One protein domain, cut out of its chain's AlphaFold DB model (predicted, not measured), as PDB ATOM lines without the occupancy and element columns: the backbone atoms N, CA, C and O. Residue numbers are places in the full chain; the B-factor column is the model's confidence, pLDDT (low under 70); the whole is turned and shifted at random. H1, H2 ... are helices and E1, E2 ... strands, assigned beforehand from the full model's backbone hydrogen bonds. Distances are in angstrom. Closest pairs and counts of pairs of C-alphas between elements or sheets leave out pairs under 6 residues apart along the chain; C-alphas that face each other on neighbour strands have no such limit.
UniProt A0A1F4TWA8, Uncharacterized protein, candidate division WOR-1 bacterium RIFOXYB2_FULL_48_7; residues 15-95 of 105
ATOM      1  N   LEU A  15      36.278 -30.134  21.755       94.25
ATOM      2  CA  LEU A  15      36.842 -31.296  21.079       94.25
ATOM      3  C   LEU A  15      36.393 -32.580  21.766       94.25
ATOM      4  O   LEU A  15      36.482 -32.713  22.985       94.25
ATOM      5  N   PHE A  16      35.974 -33.542  20.956       94.38
ATOM      6  CA  PHE A  16      35.518 -34.852  21.392       94.38
ATOM      7  C   PHE A  16      36.241 -35.912  20.576       94.38
ATOM      8  O   PHE A  16      36.113 -35.956  19.354       94.38
ATOM      9  N   GLN A  17      36.983 -36.791  21.241       95.88
ATOM     10  CA  GLN A  17      37.480 -38.001  20.601       95.88
ATOM     11  C   GLN A  17      36.431 -39.100  20.746       95.88
ATOM     12  O   GLN A  17      35.919 -39.330  21.841       95.88
ATOM     13  N   TYR A  18      36.132 -39.795  19.654       93.62
ATOM     14  CA  TYR A  18      35.237 -40.945  19.659       93.62
ATOM     15  C   TYR A  18      35.973 -42.189  19.166       93.62
ATOM     16  O   TYR A  18      36.855 -42.121  18.306       93.62
ATOM     17  N   LYS A  19      35.623 -43.337  19.746       94.19
ATOM     18  CA  LYS A  19      36.150 -44.649  19.372       94.19
ATOM     19  C   LYS A  19      35.054 -45.691  19.562       94.19
ATOM     20  O   LYS A  19      34.686 -46.002  20.690       94.19
ATOM     21  N   GLY A  20      34.527 -46.179  18.451       89.12
ATOM     22  CA  GLY A  20      33.576 -47.279  18.371       89.12
ATOM     23  C   GLY A  20      34.198 -48.502  17.702       89.12
ATOM     24  O   GLY A  20      35.406 -48.572  17.466       89.12
ATOM     25  N   GLU A  21      33.359 -49.483  17.392       87.75
ATOM     26  CA  GLU A  21      33.780 -50.694  16.694       87.75
ATOM     27  C   GLU A  21      34.124 -50.368  15.231       87.75
ATOM     28  O   GLU A  21      33.268 -49.966  14.448       87.75
ATOM     29  N   GLY A  22      35.410 -50.467  14.880       86.25
ATOM     30  CA  GLY A  22      35.912 -50.203  13.523       86.25
ATOM     31  C   GLY A  22      35.908 -48.732  13.086       86.25
ATOM     32  O   GLY A  22      36.224 -48.445  11.934       86.25
ATOM     33  N   VAL A  23      35.561 -47.797  13.975       90.50
ATOM     34  CA  VAL A  23      35.465 -46.365  13.663       90.50
ATOM     35  C   VAL A  23      36.046 -45.544  14.808       90.50
ATOM     36  O   VAL A  23      35.683 -45.726  15.969       90.50
ATOM     37  N   TRP A  24      36.924 -44.598  14.492       95.62
ATOM     38  CA  TRP A  24      37.423 -43.620  15.452       95.62
ATOM     39  C   TRP A  24      37.655 -42.271  14.782       95.62
ATOM     40  O   TRP A  24      37.747 -42.181  13.556       95.62
ATOM     41  N   GLY A  25      37.770 -41.226  15.594       95.94
ATOM     42  CA  GLY A  25      38.104 -39.902  15.103       95.94
ATOM     43  C   GLY A  25      37.982 -38.817  16.157       95.94
ATOM     44  O   GLY A  25      37.839 -39.082  17.353       95.94
ATOM     45  N   VAL A  26      38.048 -37.578  15.684       96.31
ATOM     46  CA  VAL A  26      37.892 -36.366  16.474       96.31
ATOM     47  C   VAL A  26      36.770 -35.536  15.862       96.31
ATOM     48  O   VAL A  26      36.713 -35.336  14.648       96.31
ATOM     49  N   THR A  27      35.887 -35.057  16.725       95.44
ATOM     50  CA  THR A  27      34.897 -34.031  16.423       95.44
ATOM     51  C   THR A  27      35.339 -32.735  17.086       95.44
ATOM     52  O   THR A  27      35.548 -32.711  18.297       95.44
ATOM     53  N   GLY A  28      35.481 -31.668  16.309       92.19
ATOM     54  CA  GLY A  28      35.705 -30.312  16.805       92.19
ATOM     55  C   GLY A  28      34.496 -29.441  16.493       92.19
ATOM     56  O   GLY A  28      34.004 -29.487  15.370       92.19
ATOM     57  N   VAL A  29      34.013 -28.660  17.455       90.62
ATOM     58  CA  VAL A  29      32.894 -27.728  17.257       90.62
ATOM     59  C   VAL A  29      33.207 -26.397  17.918       90.62
ATOM     60  O   VAL A  29      33.576 -26.356  19.088       90.62
ATOM     61  N   ILE A  30      33.004 -25.302  17.199       87.88
ATOM     62  CA  ILE A  30      32.945 -23.950  17.754       87.88
ATOM     63  C   ILE A  30      31.646 -23.299  17.280       87.88
ATOM     64  O   ILE A  30      31.222 -23.494  16.142       87.88
ATOM     65  N   LYS A  31      30.967 -22.590  18.179       84.94
ATOM     66  CA  LYS A  31      29.706 -21.910  17.878       84.94
ATOM     67  C   LYS A  31      29.580 -20.624  18.680       84.94
ATOM     68  O   LYS A  31      30.034 -20.573  19.825       84.94
ATOM     69  N   ASP A  32      28.906 -19.648  18.100       80.62
ATOM     70  CA  ASP A  32      28.322 -18.507  18.793       80.62
ATOM     71  C   ASP A  32      26.861 -18.322  18.345       80.62
ATOM     72  O   ASP A  32      26.222 -19.278  17.899       80.62
ATOM     73  N   ASP A  33      26.293 -17.143  18.571       78.31
ATOM     74  CA  ASP A  33      24.906 -16.821  18.249       78.31
ATOM     75  C   ASP A  33      24.659 -16.593  16.749       78.31
ATOM     76  O   ASP A  33      23.510 -16.670  16.320       78.31
ATOM     77  N   GLN A  34      25.706 -16.342  15.956       75.06
ATOM     78  CA  GLN A  34      25.603 -16.000  14.531       75.06
ATOM     79  C   GLN A  34      26.291 -17.017  13.607       75.06
ATOM     80  O   GLN A  34      26.121 -16.956  12.385       75.06
ATOM     81  N   ALA A  35      27.084 -17.937  14.157       78.69
ATOM     82  CA  ALA A  35      27.854 -18.895  13.382       78.69
ATOM     83  C   ALA A  35      28.079 -20.230  14.111       78.69
ATOM     84  O   ALA A  35      28.138 -20.320  15.339       78.69
ATOM     85  N   HIS A  36      28.287 -21.291  13.329       84.06
ATOM     86  CA  HIS A  36      28.854 -22.547  13.801       84.06
ATOM     87  C   HIS A  36      29.864 -23.114  12.802       84.06
ATOM     88  O   HIS A  36      29.716 -23.000  11.589       84.06
ATOM     89  N   LEU A  37      30.890 -23.770  13.331       86.06
ATOM     90  CA  LEU A  37      31.883 -24.515  12.574       86.06
ATOM     91  C   LEU A  37      32.069 -25.872  13.247       86.06
ATOM     92  O   LEU A  37      32.394 -25.943  14.435       86.06
ATOM     93  N   SER A  38      31.876 -26.946  12.489       90.12
ATOM     94  CA  SER A  38      32.089 -28.315  12.944       90.12
ATOM     95  C   SER A  38      33.016 -29.070  12.001       90.12
ATOM     96  O   SER A  38      32.953 -28.927  10.784       90.12
ATOM     97  N   ILE A  39      33.883 -29.904  12.565       90.75
ATOM     98  CA  ILE A  39      34.713 -30.842  11.817       90.75
ATOM     99  C   ILE A  39      34.587 -32.231  12.427       90.75
ATOM    100  O   ILE A  39      34.656 -32.383  13.645       90.75
ATOM    101  N   HIS A  40      34.443 -33.244  11.578       93.69
ATOM    102  CA  HIS A  40      34.405 -34.650  11.966       93.69
ATOM    103  C   HIS A  40      35.424 -35.427  11.140       93.69
ATOM    104  O   HIS A  40      35.303 -35.504   9.919       93.69
ATOM    105  N   THR A  41      36.436 -36.008  11.779       94.69
ATOM    106  CA  THR A  41      37.491 -36.754  11.073       94.69
ATOM    107  C   THR A  41      37.242 -38.253  11.127       94.69
ATOM    108  O   THR A  41      36.858 -38.745  12.182       94.69
ATOM    109  N   PHE A  42      37.592 -38.976  10.067       94.56
ATOM    110  CA  PHE A  42      37.592 -40.439   9.980       94.56
ATOM    111  C   PHE A  42      38.973 -40.894   9.482       94.56
ATOM    112  O   PHE A  42      39.148 -41.124   8.280       94.56
ATOM    113  N   PRO A  43      39.984 -40.967  10.371       92.75
ATOM    114  CA  PRO A  43      41.383 -41.096   9.966       92.75
ATOM    115  C   PRO A  43      41.668 -42.363   9.160       92.75
ATOM    116  O   PRO A  43      42.311 -42.279   8.117       92.75
ATOM    117  N   ASP A  44      41.107 -43.504   9.567       93.06
ATOM    118  CA  ASP A  44      41.299 -44.786   8.872       93.06
ATOM    119  C   ASP A  44      40.724 -44.781   7.446       93.06
ATOM    120  O   ASP A  44      41.143 -45.561   6.595       93.06
ATOM    121  N   GLN A  45      39.775 -43.884   7.164       90.88
ATOM    122  CA  GLN A  45      39.192 -43.706   5.834       90.88
ATOM    123  C   GLN A  45      39.863 -42.580   5.038       90.88
ATOM    124  O   GLN A  45      39.505 -42.375   3.878       90.88
ATOM    125  N   GLY A  46      40.782 -41.820   5.645       90.44
ATOM    126  CA  GLY A  46      41.390 -40.635   5.038       90.44
ATOM    127  C   GLY A  46      40.378 -39.532   4.712       90.44
ATOM    128  O   GLY A  46      40.547 -38.822   3.723       90.44
ATOM    129  N   LYS A  47      39.297 -39.418   5.495       91.81
ATOM    130  CA  LYS A  47      38.184 -38.488   5.242       91.81
ATOM    131  C   LYS A  47      37.957 -37.548   6.416       91.81
ATOM    132  O   LYS A  47      38.218 -37.889   7.568       91.81
ATOM    133  N   PHE A  48      37.379 -36.393   6.123       91.94
ATOM    134  CA  PHE A  48      36.736 -35.548   7.116       91.94
ATOM    135  C   PHE A  48      35.510 -34.877   6.503       91.94
ATOM    136  O   PHE A  48      35.420 -34.729   5.285       91.94
ATOM    137  N   PHE A  49      34.584 -34.476   7.363       91.69
ATOM    138  CA  PHE A  49      33.444 -33.645   7.009       91.69
ATOM    139  C   PHE A  49      33.563 -32.314   7.730       91.69
ATOM    140  O   PHE A  49      33.998 -32.267   8.883       91.69
ATOM    141  N   LEU A  50      33.184 -31.255   7.029       87.94
ATOM    142  CA  LEU A  50      33.222 -29.886   7.500       87.94
ATOM    143  C   LEU A  50      31.821 -29.292   7.362       87.94
ATOM    144  O   LEU A  50      31.264 -29.317   6.269       87.94
ATOM    145  N   GLY A  51      31.282 -28.760   8.454       86.12
ATOM    146  CA  GLY A  51      30.077 -27.942   8.453       86.12
ATOM    147  C   GLY A  51      30.441 -26.505   8.788       86.12
ATOM    148  O   GLY A  51      31.044 -26.257   9.832       86.12
ATOM    149  N   VAL A  52      30.094 -25.568   7.910       82.94
ATOM    150  CA  VAL A  52      30.241 -24.133   8.159       82.94
ATOM    151  C   VAL A  52      28.873 -23.499   8.011       82.94
ATOM    152  O   VAL A  52      28.197 -23.688   7.007       82.94
ATOM    153  N   TYR A  53      28.477 -22.745   9.020       81.25
ATOM    154  CA  TYR A  53      27.315 -21.881   8.977       81.25
ATOM    155  C   TYR A  53      27.743 -20.539   9.532       81.25
ATOM    156  O   TYR A  53      28.245 -20.456  10.654       81.25
ATOM    157  N   ALA A  54      27.557 -19.490   8.753       74.06
ATOM    158  CA  ALA A  54      27.867 -18.142   9.175       74.06
ATOM    159  C   ALA A  54      26.811 -17.194   8.622       74.06
ATOM    160  O   ALA A  54      26.347 -17.353   7.497       74.06
ATOM    161  N   ALA A  55      26.479 -16.165   9.395       66.75
ATOM    162  CA  ALA A  55      25.650 -15.063   8.920       66.75
ATOM    163  C   ALA A  55      26.323 -14.220   7.811       66.75
ATOM    164  O   ALA A  55      25.667 -13.382   7.201       66.75
ATOM    165  N   SER A  56      27.624 -14.413   7.542       66.44
ATOM    166  CA  SER A  56      28.350 -13.701   6.483       66.44
ATOM    167  C   SER A  56      29.211 -14.641   5.638       66.44
ATOM    168  O   SER A  56      30.037 -15.372   6.187       66.44
ATOM    169  N   GLU A  57      29.100 -14.533   4.313       60.69
ATOM    170  CA  GLU A  57      29.826 -15.355   3.326       60.69
ATOM    171  C   GLU A  57      31.358 -15.207   3.399       60.69
ATOM    172  O   GLU A  57      32.104 -16.128   3.069       60.69
ATOM    173  N   ILE A  58      31.852 -14.056   3.872       55.56
ATOM    174  CA  ILE A  58      33.293 -13.754   3.954       55.56
ATOM    175  C   ILE A  58      34.016 -14.742   4.887       55.56
ATOM    176  O   ILE A  58      35.169 -15.095   4.643       55.56
ATOM    177  N   ALA A  59      33.340 -15.233   5.928       66.19
ATOM    178  CA  ALA A  59      33.927 -16.184   6.866       66.19
ATOM    179  C   ALA A  59      34.083 -17.594   6.265       66.19
ATOM    180  O   ALA A  59      35.023 -18.306   6.617       66.19
ATOM    181  N   GLU A  60      33.208 -18.001   5.341       70.44
ATOM    182  CA  GLU A  60      33.189 -19.370   4.817       70.44
ATOM    183  C   GLU A  60      34.403 -19.671   3.932       70.44
ATOM    184  O   GLU A  60      35.097 -20.672   4.137       70.44
ATOM    185  N   GLN A  61      34.714 -18.781   2.985       74.94
ATOM    186  CA  GLN A  61      35.839 -18.984   2.066       74.94
ATOM    187  C   GLN A  61      37.187 -18.996   2.800       74.94
ATOM    188  O   GLN A  61      38.042 -19.837   2.512       74.94
ATOM    189  N   ASP A  62      37.363 -18.113   3.785       78.56
ATOM    190  CA  ASP A  62      38.580 -18.040   4.596       78.56
ATOM    191  C   ASP A  62      38.773 -19.291   5.469       78.56
ATOM    192  O   ASP A  62      39.903 -19.757   5.660       78.56
ATOM    193  N   VAL A  63      37.683 -19.860   5.998       78.62
ATOM    194  CA  VAL A  63      37.703 -21.134   6.735       78.62
ATOM    195  C   VAL A  63      38.075 -22.278   5.797       78.62
ATOM    196  O   VAL A  63      38.981 -23.060   6.105       78.62
ATOM    197  N   LEU A  64      37.425 -22.361   4.634       79.69
ATOM    198  CA  LEU A  64      37.676 -23.416   3.659       79.69
ATOM    199  C   LEU A  64      39.131 -23.393   3.183       79.69
ATOM    200  O   LEU A  64      39.783 -24.435   3.183       79.69
ATOM    201  N   GLN A  65      39.678 -22.222   2.845       83.94
ATOM    202  CA  GLN A  65      41.077 -22.097   2.427       83.94
ATOM    203  C   GLN A  65      42.056 -22.562   3.509       83.94
ATOM    204  O   GLN A  65      42.995 -23.305   3.214       83.94
ATOM    205  N   GLN A  66      41.834 -22.168   4.766       83.69
ATOM    206  CA  GLN A  66      42.683 -22.600   5.878       83.69
ATOM    207  C   GLN A  66      42.635 -24.118   6.075       83.69
ATOM    208  O   GLN A  66      43.672 -24.740   6.310       83.69
ATOM    209  N   LEU A  67      41.460 -24.729   5.936       80.62
ATOM    210  CA  LEU A  67      41.294 -26.172   6.095       80.62
ATOM    211  C   LEU A  67      41.851 -26.959   4.912       80.62
ATOM    212  O   LEU A  67      42.512 -27.975   5.126       80.62
ATOM    213  N   MET A  68      41.671 -26.478   3.683       83.25
ATOM    214  CA  MET A  68      42.309 -27.066   2.505       83.25
ATOM    215  C   MET A  68      43.834 -27.020   2.627       83.25
ATOM    216  O   MET A  68      44.493 -28.010   2.326       83.25
ATOM    217  N   ALA A  69      44.400 -25.923   3.139       86.06
ATOM    218  CA  ALA A  69      45.835 -25.827   3.395       86.06
ATOM    219  C   ALA A  69      46.308 -26.764   4.521       86.06
ATOM    220  O   ALA A  69      47.392 -27.335   4.425       86.06
ATOM    221  N   ALA A  70      45.511 -26.931   5.581       85.81
ATOM    222  CA  ALA A  70      45.871 -27.763   6.727       85.81
ATOM    223  C   ALA A  70      45.782 -29.270   6.433       85.81
ATOM    224  O   ALA A  70      46.679 -30.022   6.806       85.81
ATOM    225  N   PHE A  71      44.706 -29.710   5.777       84.62
ATOM    226  CA  PHE A  71      44.448 -31.127   5.509       84.62
ATOM    227  C   PHE A  71      44.952 -31.591   4.141       84.62
ATOM    228  O   PHE A  71      45.099 -32.794   3.940       84.62
ATOM    229  N   ASN A  72      45.209 -30.660   3.215       88.06
ATOM    230  CA  ASN A  72      45.678 -30.918   1.852       88.06
ATOM    231  C   ASN A  72      44.976 -32.120   1.179       88.06
ATOM    232  O   ASN A  72      45.637 -33.090   0.788       88.06
ATOM    233  N   PRO A  73      43.632 -32.124   1.097       87.44
ATOM    234  CA  PRO A  73      42.905 -33.291   0.629       87.44
ATOM    235  C   PRO A  73      43.117 -33.501  -0.873       87.44
ATOM    236  O   PRO A  73      43.017 -32.570  -1.670       87.44
ATOM    237  N   ALA A  74      43.318 -34.755  -1.280       88.69
ATOM    238  CA  ALA A  74      43.434 -35.115  -2.696       88.69
ATOM    239  C   ALA A  74      42.142 -34.848  -3.497       88.69
ATOM    240  O   ALA A  74      42.184 -34.682  -4.715       88.69
ATOM    241  N   LYS A  75      40.986 -34.823  -2.820       88.00
ATOM    242  CA  LYS A  75      39.669 -34.512  -3.385       88.00
ATOM    243  C   LYS A  75      38.824 -33.795  -2.333       88.00
ATOM    244  O   LYS A  75      38.819 -34.211  -1.178       88.00
ATOM    245  N   HIS A  76      38.070 -32.781  -2.744       86.12
ATOM    246  CA  HIS A  76      37.055 -32.134  -1.915       86.12
ATOM    247  C   HIS A  76      35.775 -31.905  -2.726       86.12
ATOM    248  O   HIS A  76      35.801 -31.891  -3.957       86.12
ATOM    249  N   GLN A  77      34.657 -31.759  -2.023       86.75
ATOM    250  CA  GLN A  77      33.365 -31.363  -2.569       86.75
ATOM    251  C   GLN A  77      32.771 -30.345  -1.599       86.75
ATOM    252  O   GLN A  77      32.835 -30.554  -0.389       86.75
ATOM    253  N   VAL A  78      32.237 -29.252  -2.134       84.25
ATOM    254  CA  VAL A  78      31.588 -28.193  -1.359       84.25
ATOM    255  C   VAL A  78      30.183 -28.031  -1.901       84.25
ATOM    256  O   VAL A  78      29.998 -27.955  -3.118       84.25
ATOM    257  N   THR A  79      29.221 -27.986  -0.992       82.81
ATOM    258  CA  THR A  79      27.832 -27.662  -1.294       82.81
ATOM    259  C   THR A  79      27.472 -26.453  -0.446       82.81
ATOM    260  O   THR A  79      27.630 -26.504   0.772       82.81
ATOM    261  N   HIS A  80      27.053 -25.371  -1.097       78.75
ATOM    262  CA  HIS A  80      26.616 -24.147  -0.433       78.75
ATOM    263  C   HIS A  80      25.086 -24.117  -0.414       78.75
ATOM    264  O   HIS A  80      24.454 -24.557  -1.376       78.75
ATOM    265  N   PHE A  81      24.513 -23.628   0.682       73.25
ATOM    266  CA  PHE A  81      23.073 -23.569   0.889       73.25
ATOM    267  C   PHE A  81      22.683 -22.157   1.318       73.25
ATOM    268  O   PHE A  81      23.098 -21.700   2.385       73.25
ATOM    269  N   ASP A  82      21.853 -21.492   0.516       66.31
ATOM    270  CA  ASP A  82      21.331 -20.171   0.851       66.31
ATOM    271  C   ASP A  82      20.229 -20.291   1.920       66.31
ATOM    272  O   ASP A  82      19.367 -21.177   1.881       66.31
ATOM    273  N   GLN A  83      20.250 -19.401   2.918       61.34
ATOM    274  CA  GLN A  83      19.253 -19.419   3.989       61.34
ATOM    275  C   GLN A  83      17.873 -19.017   3.458       61.34
ATOM    276  O   GLN A  83      17.654 -17.859   3.110       61.34
ATOM    277  N   GLY A  84      16.923 -19.955   3.474       56.06
ATOM    278  CA  GLY A  84      15.510 -19.639   3.264       56.06
ATOM    279  C   GLY A  84      14.630 -20.752   2.703       56.06
ATOM    280  O   GLY A  84      13.451 -20.758   3.041       56.06
ATOM    281  N   GLU A  85      15.141 -21.693   1.894       49.75
ATOM    282  CA  GLU A  85      14.229 -22.538   1.084       49.75
ATOM    283  C   GLU A  85      14.541 -24.044   0.956       49.75
ATOM    284  O   GLU A  85      13.724 -24.766   0.381       49.75
ATOM    285  N   GLU A  86      15.631 -24.591   1.508       52.03
ATOM    286  CA  GLU A  86      16.031 -25.962   1.113       52.03
ATOM    287  C   GLU A  86      16.326 -26.981   2.216       52.03
ATOM    288  O   GLU A  86      16.572 -28.143   1.890       52.03
ATOM    289  N   LEU A  87      16.221 -26.647   3.510       50.47
ATOM    290  CA  LEU A  87      16.536 -27.638   4.555       50.47
ATOM    291  C   LEU A  87      15.649 -28.900   4.453       50.47
ATOM    292  O   LEU A  87      16.134 -30.021   4.611       50.47
ATOM    293  N   ASP A  88      14.372 -28.728   4.104       51.75
ATOM    294  CA  ASP A  88      13.414 -29.830   3.964       51.75
ATOM    295  C   ASP A  88      13.649 -30.673   2.696       51.75
ATOM    296  O   ASP A  88      13.435 -31.889   2.705       51.75
ATOM    297  N   GLN A  89      14.134 -30.057   1.613       50.25
ATOM    298  CA  GLN A  89      14.394 -30.744   0.342       50.25
ATOM    299  C   GLN A  89      15.681 -31.581   0.400       50.25
ATOM    300  O   GLN A  89      15.757 -32.655  -0.200       50.25
ATOM    301  N   ILE A  90      16.664 -31.148   1.194       51.12
ATOM    302  CA  ILE A  90      17.949 -31.838   1.368       51.12
ATOM    303  C   ILE A  90      17.811 -33.046   2.295       51.12
ATOM    304  O   ILE A  90      18.324 -34.115   1.972       51.12
ATOM    305  N   VAL A  91      17.053 -32.941   3.397       52.97
ATOM    306  CA  VAL A  91      16.746 -34.114   4.239       52.97
ATOM    307  C   VAL A  91      16.047 -35.192   3.411       52.97
ATOM    308  O   VAL A  91      16.325 -36.374   3.589       52.97
ATOM    309  N   ALA A  92      15.189 -34.806   2.465       49.38
ATOM    310  CA  ALA A  92      14.562 -35.744   1.544       49.38
ATOM    311  C   ALA A  92      15.562 -36.343   0.533       49.38
ATOM    312  O   ALA A  92      15.554 -37.558   0.338       49.38
ATOM    313  N   ALA A  93      16.457 -35.546  -0.062       47.69
ATOM    314  CA  ALA A  93      17.432 -36.014  -1.054       47.69
ATOM    315  C   ALA A  93      18.572 -36.871  -0.462       47.69
ATOM    316  O   ALA A  93      19.031 -37.818  -1.101       47.69
ATOM    317  N   GLU A  94      19.004 -36.585   0.770       46.50
ATOM    318  CA  GLU A  94      20.104 -37.280   1.454       46.50
ATOM    319  C   GLU A  94      19.636 -38.326   2.479       46.50
ATOM    320  O   GLU A  94      20.460 -39.006   3.094       46.50
ATOM    321  N   SER A  95      18.323 -38.545   2.628       43.19
ATOM    322  CA  SER A  95      17.750 -39.597   3.491       43.19
ATOM    323  C   SER A  95      18.138 -41.036   3.103       43.19
ATOM    324  O   SER A  95      17.845 -41.970   3.847       43.19
TER     325      SER A  95
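AT A GLANCE: This is residues 15 to 95 of the 105 residues of an uncharacterized protein of candidate division WOR-1 bacterium RIFOXYB2_FULL_48_7 (UniProt A0A1F4TWA8). A twisted sheet of four strands has one long helix, H1, packed over one edge of one face, along E4; a long link then leads away to a small helix, H2, off the sheet, and residues 84 to 89 stick out. The 81 printed residues hold, in chain order, E1, E2, E3, E4, H1 and H2, a mixed class. The sheet's order is E1, E2, E3, E4, antiparallel throughout. The whole is only just loose, close to compact, with a radius of gyration of the C-alphas of 14.2 A and spans of 38 by 31 by 28 A.

IN THESE COORDINATES: E1, residues 15 to 20, begins at C-alpha 15 (36.842, -31.296, 21.079) and is 16.5 A long. E2, residues 23 to 31, measures 25.5 A; E3, residues 35 to 42, 23.9 A; and E4, residues 47 to 54, 23.1 A. H1, residues 57 to 71, is 21.6 A long. H2, residues 87 to 94, measures 10.7 A and ends at C-alpha 94 (20.104, -37.280, 1.454).

HOW THE PARTS SIT: The strands form a meander, each the antiparallel neighbour of the one before, in three hairpins. Within hydrogen-bond range are N 16 and O 27 of E1 and E2, 2.8 A, N 30 and O 37 of E2 and E3, 2.9 A, and N 38 and O 51 of E3 and E4, 2.9 A. H1 is on the sheet at a height of 9.7 A, over E4 and along the strands, at 15 degrees to E4 on the local plane. The closest C-alphas of E4 and H1, Val 52 and Glu 60, are 6.5 A apart. H2 is not on the sheet and is apart from H1. In H2 every O i to N i+4 pair is within hydrogen-bond range; in H1, 9 of 11 are.

THE WHOLE: The two farthest C-alphas, Glu 21 and Ile 58, are 39.1 A apart. The printed part has no cut. The link from H1 to H2, residues 72 to 86, is long; the others are tight. The mean pLDDT of the printed part is 79.3, and residues 55 to 59 and 82 to 95 are under 70.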